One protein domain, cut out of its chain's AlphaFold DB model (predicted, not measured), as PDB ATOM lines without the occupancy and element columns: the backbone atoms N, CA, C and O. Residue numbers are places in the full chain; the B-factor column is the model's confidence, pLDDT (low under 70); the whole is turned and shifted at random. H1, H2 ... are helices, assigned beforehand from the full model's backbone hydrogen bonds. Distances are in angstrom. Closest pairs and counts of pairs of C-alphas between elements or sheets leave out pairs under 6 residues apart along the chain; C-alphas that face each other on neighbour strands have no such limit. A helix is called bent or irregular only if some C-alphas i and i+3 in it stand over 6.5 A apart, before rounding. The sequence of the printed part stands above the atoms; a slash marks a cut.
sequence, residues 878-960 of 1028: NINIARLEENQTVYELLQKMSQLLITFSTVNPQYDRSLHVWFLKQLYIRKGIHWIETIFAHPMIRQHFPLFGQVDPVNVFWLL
ATOM      1  N   ASN A 878      43.831  50.263  31.752       72.69
ATOM      2  CA  ASN A 878      44.680  49.731  30.698       72.69
ATOM      3  C   ASN A 878      45.484  48.549  31.263       72.69
ATOM      4  O   ASN A 878      46.449  48.742  32.004       72.69
ATOM      5  N   ILE A 879      45.029  47.325  30.995       76.12
ATOM      6  CA  ILE A 879      45.675  46.107  31.494       76.12
ATOM      7  C   ILE A 879      46.747  45.688  30.491       76.12
ATOM      8  O   ILE A 879      46.433  45.198  29.408       76.12
ATOM      9  N   ASN A 880      48.014  45.856  30.868       73.56
ATOM     10  CA  ASN A 880      49.117  45.286  30.106       73.56
ATOM     11  C   ASN A 880      49.197  43.775  30.373       73.56
ATOM     12  O   ASN A 880      49.675  43.349  31.424       73.56
ATOM     13  N   ILE A 881      48.727  42.984  29.410       68.94
ATOM     14  CA  ILE A 881      48.697  41.516  29.476       68.94
ATOM     15  C   ILE A 881      50.112  40.931  29.623       68.94
ATOM     16  O   ILE A 881      50.289  39.956  30.341       68.94
ATOM     17  N   ALA A 882      51.135  41.556  29.028       68.12
ATOM     18  CA  ALA A 882      52.519  41.078  29.117       68.12
ATOM     19  C   ALA A 882      53.141  41.250  30.515       68.12
ATOM     20  O   ALA A 882      54.166  40.648  30.808       68.12
ATOM     21  N   ARG A 883      52.532  42.073  31.380       72.38
ATOM     22  CA  ARG A 883      52.951  42.291  32.778       72.38
ATOM     23  C   ARG A 883      51.829  41.981  33.763       72.38
ATOM     24  O   ARG A 883      51.728  42.604  34.818       72.38
ATOM     25  N   LEU A 884      50.954  41.040  33.411       73.31
ATOM     26  CA  LEU A 884      49.824  40.662  34.257       73.31
ATOM     27  C   LEU A 884      50.291  40.173  35.640       73.31
ATOM     28  O   LEU A 884      49.605  40.410  36.628       73.31
ATOM     29  N   GLU A 885      51.483  39.572  35.702       68.19
ATOM     30  CA  GLU A 885      52.151  39.094  36.921       68.19
ATOM     31  C   GLU A 885      52.494  40.213  37.917       68.19
ATOM     32  O   GLU A 885      52.412  40.006  39.122       68.19
ATOM     33  N   GLU A 886      52.811  41.418  37.438       71.12
ATOM     34  CA  GLU A 886      53.188  42.560  38.285       71.12
ATOM     35  C   GLU A 886      51.968  43.397  38.717       71.12
ATOM     36  O   GLU A 886      52.082  44.335  39.510       71.12
ATOM     37  N   ASN A 887      50.774  43.092  38.194       77.50
ATOM     38  CA  ASN A 887      49.598  43.932  38.373       77.50
ATOM     39  C   ASN A 887      48.741  43.494  39.567       77.50
ATOM     40  O   ASN A 887      47.643  42.951  39.410       77.50
ATOM     41  N   GLN A 888      49.223  43.814  40.772       81.56
ATOM     42  CA  GLN A 888      48.552  43.533  42.050       81.56
ATOM     43  C   GLN A 888      47.070  43.932  42.048       81.56
ATOM     44  O   GLN A 888      46.205  43.238  42.575       81.56
ATOM     45  N   THR A 889      46.754  45.042  41.387       81.69
ATOM     46  CA  THR A 889      45.398  45.575  41.370       81.69
ATOM     47  C   THR A 889      44.413  44.731  40.555       81.69
ATOM     48  O   THR A 889      43.224  44.705  40.871       81.69
ATOM     49  N   VAL A 890      44.884  44.027  39.519       84.06
ATOM     50  CA  VAL A 890      44.059  43.088  38.740       84.06
ATOM     51  C   VAL A 890      43.780  41.837  39.568       84.06
ATOM     52  O   VAL A 890      42.639  41.385  39.601       84.06
ATOM     53  N   TYR A 891      44.776  41.338  40.304       86.75
ATOM     54  CA  TYR A 891      44.593  40.221  41.233       86.75
ATOM     55  C   TYR A 891      43.572  40.544  42.327       86.75
ATOM     56  O   TYR A 891      42.669  39.748  42.566       86.75
ATOM     57  N   GLU A 892      43.633  41.731  42.933       88.62
ATOM     58  CA  GLU A 892      42.638  42.160  43.926       88.62
ATOM     59  C   GLU A 892      41.212  42.224  43.352       88.62
ATOM     60  O   GLU A 892      40.246  41.837  44.017       88.62
ATOM     61  N   LEU A 893      41.058  42.706  42.112       89.56
ATOM     62  CA  LEU A 893      39.762  42.749  41.431       89.56
ATOM     63  C   LEU A 893      39.242  41.339  41.130       89.56
ATOM     64  O   LEU A 893      38.083  41.050  41.430       89.56
ATOM     65  N   LEU A 894      40.086  40.457  40.590       89.19
ATOM     66  CA  LEU A 894      39.740  39.064  40.301       89.19
ATOM     67  C   LEU A 894      39.411  38.286  41.577       89.19
ATOM     68  O   LEU A 894      38.456  37.514  41.584       89.19
ATOM     69  N   GLN A 895      40.116  38.549  42.679       90.44
ATOM     70  CA  GLN A 895      39.815  37.964  43.982       90.44
ATOM     71  C   GLN A 895      38.405  38.346  44.441       90.44
ATOM     72  O   GLN A 895      37.604  37.464  44.750       90.44
ATOM     73  N   LYS A 896      38.064  39.640  44.404       91.69
ATOM     74  CA  LYS A 896      36.719  40.128  44.755       91.69
ATOM     75  C   LYS A 896      35.642  39.563  43.830       91.69
ATOM     76  O   LYS A 896      34.586  39.156  44.303       91.69
ATOM     77  N   MET A 897      35.907  39.492  42.523       92.25
ATOM     78  CA  MET A 897      34.983  38.874  41.566       92.25
ATOM     79  C   MET A 897      34.777  37.390  41.869       92.25
ATOM     80  O   MET A 897      33.639  36.935  41.902       92.25
ATOM     81  N   SER A 898      35.853  36.643  42.128       88.75
ATOM     82  CA  SER A 898      35.773  35.205  42.406       88.75
ATOM     83  C   SER A 898      34.944  34.909  43.659       88.75
ATOM     84  O   SER A 898      34.079  34.041  43.611       88.75
ATOM     85  N   GLN A 899      35.112  35.696  44.729       90.00
ATOM     86  CA  GLN A 899      34.300  35.607  45.946       90.00
ATOM     87  C   GLN A 899      32.812  35.872  45.681       90.00
ATOM     88  O   GLN A 899      31.959  35.146  46.186       90.00
ATOM     89  N   LEU A 900      32.483  36.875  44.860       90.25
ATOM     90  CA  LEU A 900      31.091  37.186  44.520       90.25
ATOM     91  C   LEU A 900      30.448  36.121  43.619       90.25
ATOM     92  O   LEU A 900      29.255  35.847  43.747       90.25
ATOM     93  N   LEU A 901      31.216  35.494  42.729       88.69
ATOM     94  CA  LEU A 901      30.721  34.472  41.800       88.69
ATOM     95  C   LEU A 901      30.379  33.135  42.478       88.69
ATOM     96  O   LEU A 901      29.651  32.348  41.883       88.69
ATOM     97  N   ILE A 902      30.862  32.887  43.698       87.56
ATOM     98  CA  ILE A 902      30.531  31.695  44.507       87.56
ATOM     99  C   ILE A 902      29.515  31.995  45.623       87.56
ATOM    100  O   ILE A 902      29.320  31.204  46.544       87.56
ATOM    101  N   THR A 903      28.860  33.161  45.577       86.19
ATOM    102  CA  THR A 903      27.959  33.611  46.654       86.19
ATOM    103  C   THR A 903      26.775  32.665  46.882       86.19
ATOM    104  O   THR A 903      26.258  32.602  48.002       86.19
ATOM    105  N   PHE A 904      26.312  31.941  45.855       82.88
ATOM    106  CA  PHE A 904      25.127  31.084  45.945       82.88
ATOM    107  C   PHE A 904      25.455  29.589  45.999       82.88
ATOM    108  O   PHE A 904      24.522  28.782  46.014       82.88
ATOM    109  N   SER A 905      26.728  29.202  46.137       76.19
ATOM    110  CA  SER A 905      27.162  27.795  46.069       76.19
ATOM    111  C   SER A 905      26.529  26.917  47.141       76.19
ATOM    112  O   SER A 905      26.220  25.755  46.896       76.19
ATOM    113  N   THR A 906      26.283  27.486  48.322       70.12
ATOM    114  CA  THR A 906      25.644  26.806  49.457       70.12
ATOM    115  C   THR A 906      24.118  26.880  49.433       70.12
ATOM    116  O   THR A 906      23.464  26.104  50.122       70.12
ATOM    117  N   VAL A 907      23.542  27.806  48.657       70.12
ATOM    118  CA  VAL A 907      22.097  28.084  48.636       70.12
ATOM    119  C   VAL A 907      21.425  27.380  47.459       70.12
ATOM    120  O   VAL A 907      20.405  26.724  47.648       70.12
ATOM    121  N   ASN A 908      21.976  27.510  46.246       71.94
ATOM    122  CA  ASN A 908      21.483  26.837  45.045       71.94
ATOM    123  C   ASN A 908      22.531  26.895  43.897       71.94
ATOM    124  O   ASN A 908      22.680  27.938  43.248       71.94
ATOM    125  N   PRO A 909      23.189  25.765  43.571       72.50
ATOM    126  CA  PRO A 909      24.248  25.687  42.554       72.50
ATOM    127  C   PRO A 909      23.832  26.088  41.128       72.50
ATOM    128  O   PRO A 909      24.671  26.486  40.318       72.50
ATOM    129  N   GLN A 910      22.541  26.006  40.782       74.81
ATOM    130  CA  GLN A 910      22.064  26.397  39.448       74.81
ATOM    131  C   GLN A 910      22.142  27.917  39.228       74.81
ATOM    132  O   GLN A 910      22.320  28.374  38.090       74.81
ATOM    133  N   TYR A 911      22.048  28.710  40.301       78.19
ATOM    134  CA  TYR A 911      22.190  30.161  40.214       78.19
ATOM    135  C   TYR A 911      23.629  30.594  40.024       78.19
ATOM    136  O   TYR A 911      23.845  31.513  39.241       78.19
ATOM    137  N   ASP A 912      24.597  29.928  40.651       78.38
ATOM    138  CA  ASP A 912      26.011  30.217  40.403       78.38
ATOM    139  C   ASP A 912      26.336  30.028  38.929       78.38
ATOM    140  O   ASP A 912      26.831  30.947  38.284       78.38
ATOM    141  N   ARG A 913      25.930  28.895  38.345       83.00
ATOM    142  CA  ARG A 913      26.115  28.661  36.909       83.00
ATOM    143  C   ARG A 913      25.468  29.762  36.062       83.00
ATOM    144  O   ARG A 913      26.077  30.258  35.117       83.00
ATOM    145  N   SER A 914      24.248  30.171  36.404       85.06
ATOM    146  CA  SER A 914      23.539  31.248  35.697       85.06
ATOM    147  C   SER A 914      24.220  32.613  35.867       85.06
ATOM    148  O   SER A 914      24.285  33.394  34.916       85.06
ATOM    149  N   LEU A 915      24.764  32.894  37.053       87.44
ATOM    150  CA  LEU A 915      25.513  34.102  37.382       87.44
ATOM    151  C   LEU A 915      26.850  34.139  36.642       87.44
ATOM    152  O   LEU A 915      27.206  35.184  36.106       87.44
ATOM    153  N   HIS A 916      27.555  33.011  36.543       89.06
ATOM    154  CA  HIS A 916      28.795  32.890  35.774       89.06
ATOM    155  C   HIS A 916      28.539  33.145  34.287       89.06
ATOM    156  O   HIS A 916      29.258  33.919  33.657       89.06
ATOM    157  N   VAL A 917      27.466  32.571  33.729       88.88
ATOM    158  CA  VAL A 917      27.046  32.843  32.343       88.88
ATOM    159  C   VAL A 917      26.683  34.316  32.159       88.88
ATOM    160  O   VAL A 917      27.088  34.928  31.170       88.88
ATOM    161  N   TRP A 918      25.932  34.908  33.091       91.12
ATOM    162  CA  TRP A 918      25.606  36.335  33.051       91.12
ATOM    163  C   TRP A 918      26.873  37.200  33.097       91.12
ATOM    164  O   TRP A 918      27.013  38.100  32.272       91.12
ATOM    165  N   PHE A 919      27.817  36.891  33.987       91.56
ATOM    166  CA  PHE A 919      29.097  37.584  34.139       91.56
ATOM    167  C   PHE A 919      29.918  37.542  32.845       91.56
ATOM    168  O   PHE A 919      30.348  38.585  32.348       91.56
ATOM    169  N   LEU A 920      30.051  36.360  32.236       90.00
ATOM    170  CA  LEU A 920      30.729  36.187  30.950       90.00
ATOM    171  C   LEU A 920      30.030  36.953  29.823       90.00
ATOM    172  O   LEU A 920      30.702  37.588  29.014       90.00
ATOM    173  N   LYS A 921      28.690  36.972  29.791       89.94
ATOM    174  CA  LYS A 921      27.931  37.793  28.831       89.94
ATOM    175  C   LYS A 921      28.204  39.288  29.012       89.94
ATOM    176  O   LYS A 921      28.386  39.981  28.015       89.94
ATOM    177  N   GLN A 922      28.267  39.788  30.250       89.25
ATOM    178  CA  GLN A 922      28.584  41.200  30.512       89.25
ATOM    179  C   GLN A 922      29.995  41.569  30.041       89.25
ATOM    180  O   GLN A 922      30.190  42.628  29.445       89.25
ATOM    181  N   LEU A 923      30.974  40.691  30.267       87.69
ATOM    182  CA  LEU A 923      32.331  40.881  29.755       87.69
ATOM    183  C   LEU A 923      32.383  40.807  28.228       87.69
ATOM    184  O   LEU A 923      33.047  41.631  27.601       87.69
ATOM    185  N   TYR A 924      31.639  39.876  27.630       85.81
ATOM    186  CA  TYR A 924      31.627  39.665  26.185       85.81
ATOM    187  C   TYR A 924      31.092  40.899  25.465       85.81
ATOM    188  O   TYR A 924      31.709  41.367  24.515       85.81
ATOM    189  N   ILE A 925      30.002  41.484  25.973       83.44
ATOM    190  CA  ILE A 925      29.430  42.725  25.433       83.44
ATOM    191  C   ILE A 925      30.440  43.883  25.491       83.44
ATOM    192  O   ILE A 925      30.447  44.727  24.602       83.44
ATOM    193  N   ARG A 926      31.294  43.946  26.522       81.06
ATOM    194  CA  ARG A 926      32.213  45.078  26.733       81.06
ATOM    195  C   ARG A 926      33.581  44.938  26.062       81.06
ATOM    196  O   ARG A 926      34.164  45.958  25.705       81.06
ATOM    197  N   LYS A 927      34.130  43.725  25.961       82.75
ATOM    198  CA  LYS A 927      35.510  43.482  25.487       82.75
ATOM    199  C   LYS A 927      35.645  42.320  24.496       82.75
ATOM    200  O   LYS A 927      36.736  42.089  23.984       82.75
ATOM    201  N   GLY A 928      34.562  41.602  24.207       82.75
ATOM    202  CA  GLY A 928      34.572  40.442  23.317       82.75
ATOM    203  C   GLY A 928      35.181  39.183  23.942       82.75
ATOM    204  O   GLY A 928      35.693  39.194  25.062       82.75
ATOM    205  N   ILE A 929      35.104  38.069  23.207       81.50
ATOM    206  CA  ILE A 929      35.538  36.750  23.695       81.50
ATOM    207  C   ILE A 929      37.060  36.639  23.863       81.50
ATOM    208  O   ILE A 929      37.509  36.032  24.827       81.50
ATOM    209  N   HIS A 930      37.849  37.282  22.994       79.94
ATOM    210  CA  HIS A 930      39.320  37.252  23.057       79.94
ATOM    211  C   HIS A 930      39.839  37.738  24.386       79.94
ATOM    212  O   HIS A 930      40.614  37.060  25.041       79.94
ATOM    213  N   TRP A 931      39.365  38.908  24.794       83.62
ATOM    214  CA  TRP A 931      39.814  39.538  26.016       83.62
ATOM    215  C   TRP A 931      39.478  38.689  27.246       83.62
ATOM    216  O   TRP A 931      40.281  38.585  28.171       83.62
ATOM    217  N   ILE A 932      38.312  38.031  27.235       86.56
ATOM    218  CA  ILE A 932      37.915  37.084  28.283       86.56
ATOM    219  C   ILE A 932      38.876  35.898  28.315       86.56
ATOM    220  O   ILE A 932      39.373  35.556  29.383       86.56
ATOM    221  N   GLU A 933      39.138  35.271  27.169       85.88
ATOM    222  CA  GLU A 933      40.027  34.111  27.079       85.88
ATOM    223  C   GLU A 933      41.462  34.473  27.488       85.88
ATOM    224  O   GLU A 933      42.053  33.775  28.305       85.88
ATOM    225  N   THR A 934      41.989  35.615  27.047       84.25
ATOM    226  CA  THR A 934      43.343  36.067  27.394       84.25
ATOM    227  C   THR A 934      43.547  36.281  28.896       84.25
ATOM    228  O   THR A 934      44.638  36.036  29.398       84.25
ATOM    229  N   ILE A 935      42.522  36.726  29.631       85.50
ATOM    230  CA  ILE A 935      42.629  36.971  31.079       85.50
ATOM    231  C   ILE A 935      42.216  35.736  31.882       85.50
ATOM    232  O   ILE A 935      42.976  35.244  32.709       85.50
ATOM    233  N   PHE A 936      41.016  35.203  31.659       87.69
ATOM    234  CA  PHE A 936      40.452  34.145  32.504       87.69
ATOM    235  C   PHE A 936      40.962  32.743  32.153       87.69
ATOM    236  O   PHE A 936      40.855  31.841  32.986       87.69
ATOM    237  N   ALA A 937      41.535  32.544  30.959       86.56
ATOM    238  CA  ALA A 937      42.241  31.309  30.624       86.56
ATOM    239  C   ALA A 937      43.760  31.394  30.845       86.56
ATOM    240  O   ALA A 937      44.447  30.400  30.618       86.56
ATOM    241  N   HIS A 938      44.279  32.529  31.334       86.12
ATOM    242  CA  HIS A 938      45.701  32.687  31.629       86.12
ATOM    243  C   HIS A 938      46.152  31.688  32.716       86.12
ATOM    244  O   HIS A 938      45.530  31.650  33.788       86.12
ATOM    245  N   PRO A 939      47.249  30.929  32.516       84.38
ATOM    246  CA  PRO A 939      47.677  29.869  33.434       84.38
ATOM    247  C   PRO A 939      47.830  30.335  34.885       84.38
ATOM    248  O   PRO A 939      47.291  29.715  35.800       84.38
ATOM    249  N   MET A 940      48.479  31.485  35.096       81.56
ATOM    250  CA  MET A 940      48.696  32.039  36.441       81.56
ATOM    251  C   MET A 940      47.397  32.434  37.154       81.56
ATOM    252  O   MET A 940      47.270  32.217  38.358       81.56
ATOM    253  N   ILE A 941      46.412  32.974  36.425       85.06
ATOM    254  CA  ILE A 941      45.107  33.343  36.994       85.06
ATOM    255  C   ILE A 941      44.340  32.079  37.379       85.06
ATOM    256  O   ILE A 941      43.779  32.015  38.471       85.06
ATOM    257  N   ARG A 942      44.361  31.047  36.529       87.00
ATOM    258  CA  ARG A 942      43.742  29.747  36.830       87.00
ATOM    259  C   ARG A 942      44.385  29.044  38.021       87.00
ATOM    260  O   ARG A 942      43.681  28.385  38.781       87.00
ATOM    261  N   GLN A 943      45.694  29.208  38.199       84.31
ATOM    262  CA  GLN A 943      46.419  28.663  39.344       84.31
ATOM    263  C   GLN A 943      46.080  29.404  40.645       84.31
ATOM    264  O   GLN A 943      45.879  28.765  41.674       84.31
ATOM    265  N   HIS A 944      45.988  30.738  40.607       83.94
ATOM    266  CA  HIS A 944      45.699  31.554  41.793       83.94
ATOM    267  C   HIS A 944      44.221  31.550  42.197       83.94
ATOM    268  O   HIS A 944      43.908  31.675  43.380       83.94
ATOM    269  N   PHE A 945      43.305  31.404  41.238       86.19
ATOM    270  CA  PHE A 945      41.863  31.445  41.471       86.19
ATOM    271  C   PHE A 945      41.216  30.123  41.031       86.19
ATOM    272  O   PHE A 945      40.874  29.968  39.854       86.19
ATOM    273  N   PRO A 946      40.977  29.181  41.967       82.50
ATOM    274  CA  PRO A 946      40.454  27.848  41.654       82.50
ATOM    275  C   PRO A 946      39.152  27.862  40.849       82.50
ATOM    276  O   PRO A 946      38.968  27.016  39.979       82.50
ATOM    277  N   LEU A 947      38.285  28.859  41.066       84.69
ATOM    278  CA  LEU A 947      37.049  29.043  40.301       84.69
ATOM    279  C   LEU A 947      37.290  29.107  38.783       84.69
ATOM    280  O   LEU A 947      36.458  28.640  38.014       84.69
ATOM    281  N   PHE A 948      38.411  29.668  38.329       84.81
ATOM    282  CA  PHE A 948      38.706  29.810  36.900       84.81
ATOM    283  C   PHE A 948      39.488  28.618  36.323       84.81
ATOM    284  O   PHE A 948      39.552  28.475  35.101       84.81
ATOM    285  N   GLY A 949      40.070  27.768  37.180       72.88
ATOM    286  CA  GLY A 949      40.958  26.663  36.794       72.88
ATOM    287  C   GLY A 949      40.474  25.249  37.134       72.88
ATOM    288  O   GLY A 949      41.036  24.290  36.610       72.88
ATOM    289  N   GLN A 950      39.461  25.078  37.990       74.00
ATOM    290  CA  GLN A 950      38.970  23.753  38.383       74.00
ATOM    291  C   GLN A 950      38.316  23.010  37.215       74.00
ATOM    292  O   GLN A 950      37.415  23.531  36.553       74.00
ATOM    293  N   VAL A 951      38.744  21.756  37.033       62.00
ATOM    294  CA  VAL A 951      38.190  20.794  36.072       62.00
ATOM    295  C   VAL A 951      36.867  20.244  36.611       62.00
ATOM    296  O   VAL A 951      36.796  19.125  37.111       62.00
ATOM    297  N   ASP A 952      35.820  21.061  36.548       65.62
ATOM    298  CA  ASP A 952      34.443  20.665  36.850       65.62
ATOM    299  C   ASP A 952      33.588  20.858  35.581       65.62
ATOM    300  O   ASP A 952      33.564  21.964  35.036       65.62
ATOM    301  N   PRO A 953      32.875  19.829  35.079       57.94
ATOM    302  CA  PRO A 953      31.969  19.967  33.933       57.94
ATOM    303  C   PRO A 953      30.848  21.006  34.132       57.94
ATOM    304  O   PRO A 953      30.226  21.431  33.156       57.94
ATOM    305  N   VAL A 954      30.575  21.436  35.368       60.66
ATOM    306  CA  VAL A 954      29.611  22.501  35.694       60.66
ATOM    307  C   VAL A 954      30.243  23.903  35.605       60.66
ATOM    308  O   VAL A 954      29.519  24.889  35.430       60.66
ATOM    309  N   ASN A 955      31.576  24.007  35.646       74.12
ATOM    310  CA  ASN A 955      32.310  25.270  35.610       74.12
ATOM    311  C   ASN A 955      32.422  25.828  34.183       74.12
ATOM    312  O   ASN A 955      33.189  25.352  33.346       74.12
ATOM    313  N   VAL A 956      31.688  26.906  33.908       82.19
ATOM    314  CA  VAL A 956      31.667  27.535  32.580       82.19
ATOM    315  C   VAL A 956      32.986  28.223  32.204       82.19
ATOM    316  O   VAL A 956      33.245  28.397  31.016       82.19
ATOM    317  N   PHE A 957      33.839  28.580  33.171       84.75
ATOM    318  CA  PHE A 957      35.144  29.207  32.908       84.75
ATOM    319  C   PHE A 957      36.192  28.210  32.402       84.75
ATOM    320  O   PHE A 957      37.122  28.602  31.693       84.75
ATOM    321  N   TRP A 958      36.021  26.921  32.708       81.38
ATOM    322  CA  TRP A 958      36.881  25.851  32.200       81.38
ATOM    323  C   TRP A 958      36.788  25.707  30.673       81.38
ATOM    324  O   TRP A 958      37.762  25.350  30.017       81.38
ATOM    325  N   LEU A 959      35.633  26.050  30.089       81.75
ATOM    326  CA  LEU A 959      35.408  25.997  28.641       81.75
ATOM    327  C   LEU A 959      36.218  27.043  27.857       81.75
ATOM    328  O   LEU A 959      36.349  26.913  26.638       81.75
ATOM    329  N   LEU A 960      36.750  28.069  28.531       82.75
ATOM    330  CA  LEU A 960      37.600  29.084  27.913       82.75
ATOM    331  C   LEU A 960      38.948  28.471  27.526       82.75
ATOM    332  O   LEU A 960      39.557  27.738  28.312       82.75
TER     333      LEU A 960
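AT A GLANCE: This is residues 878 to 960 of the 1028 residues of an uncharacterized protein of Reticulomyxa filosa (UniProt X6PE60). A long helix, H3, bends sharply into two arms: H3a makes a V with H2, the two closest near their linked ends, and H3b folds back from the far end of H3a toward the open side of the V. The short helices H4 and H5 and the unnamed last residues 950 to 960 lie over one side of this frame, and H1 sits at the far end of H2. The printed part has 83 residues, with five named helices in the order H1 to H5 and no named strand, all helix in class. It is compact, with a radius of gyration of the C-alphas of 12.6 A, and only just elongated, with spans of 37 by 24 by 20 A.

IN THESE COORDINATES: H3, residues 909 to 936, was assigned as one helix by its hydrogen bonds but is bent: C-alphas 926 and 929 are 9.5 A apart. H3a, residues 909 to 926, is 26.3 A long and starts at C-alpha 909 (24.248, 25.687, 42.554); H3b, residues 929 to 936, is 10.4 A long. H2, residues 888 to 901, is 20.0 A long. H1, residues 881 to 886, 9.9 A, is irregular, with C-alphas 882 and 885 8.1 A apart. H4 is residues 939 to 944, 8.8 A; H5 is residues 946 to 949, 5.0 A, ending at C-alpha 949 (40.958, 26.663, 36.794).

HOW THE PARTS SIT: H3a and H3b only just touch, with 3 pairs of C-alphas within 8 A, closest Leu 923 and Ile 932 at 6.9 A, at a steep tilt of 59 degrees. H2 and H3a, a helical hairpin, also only just touch with 3 pairs, closest C-alphas Leu 901 and Asp 912 at 6.5 A, opposite ways at a steep tilt of 42 degrees. H2 and H3b are apart. H4 and H5 touch only at the corner, closest C-alphas Arg 942 and Gly 949 at 4.2 A. Every O i to N i+4 pair is within hydrogen-bond range in H2, H3a, H3b and H4; H1 has 0 of 2, with 2 of 3 O i to N i+3 pairs within range, and H5 is too short for an O i to N i+4 pair.

THE WHOLE: The C-alphas farthest apart, Ala 882 and Val 907, are 38.4 A apart. The printed part has no cut and no long link. Residues 881 to 882, 885 and 951 to 954 have pLDDT under 70.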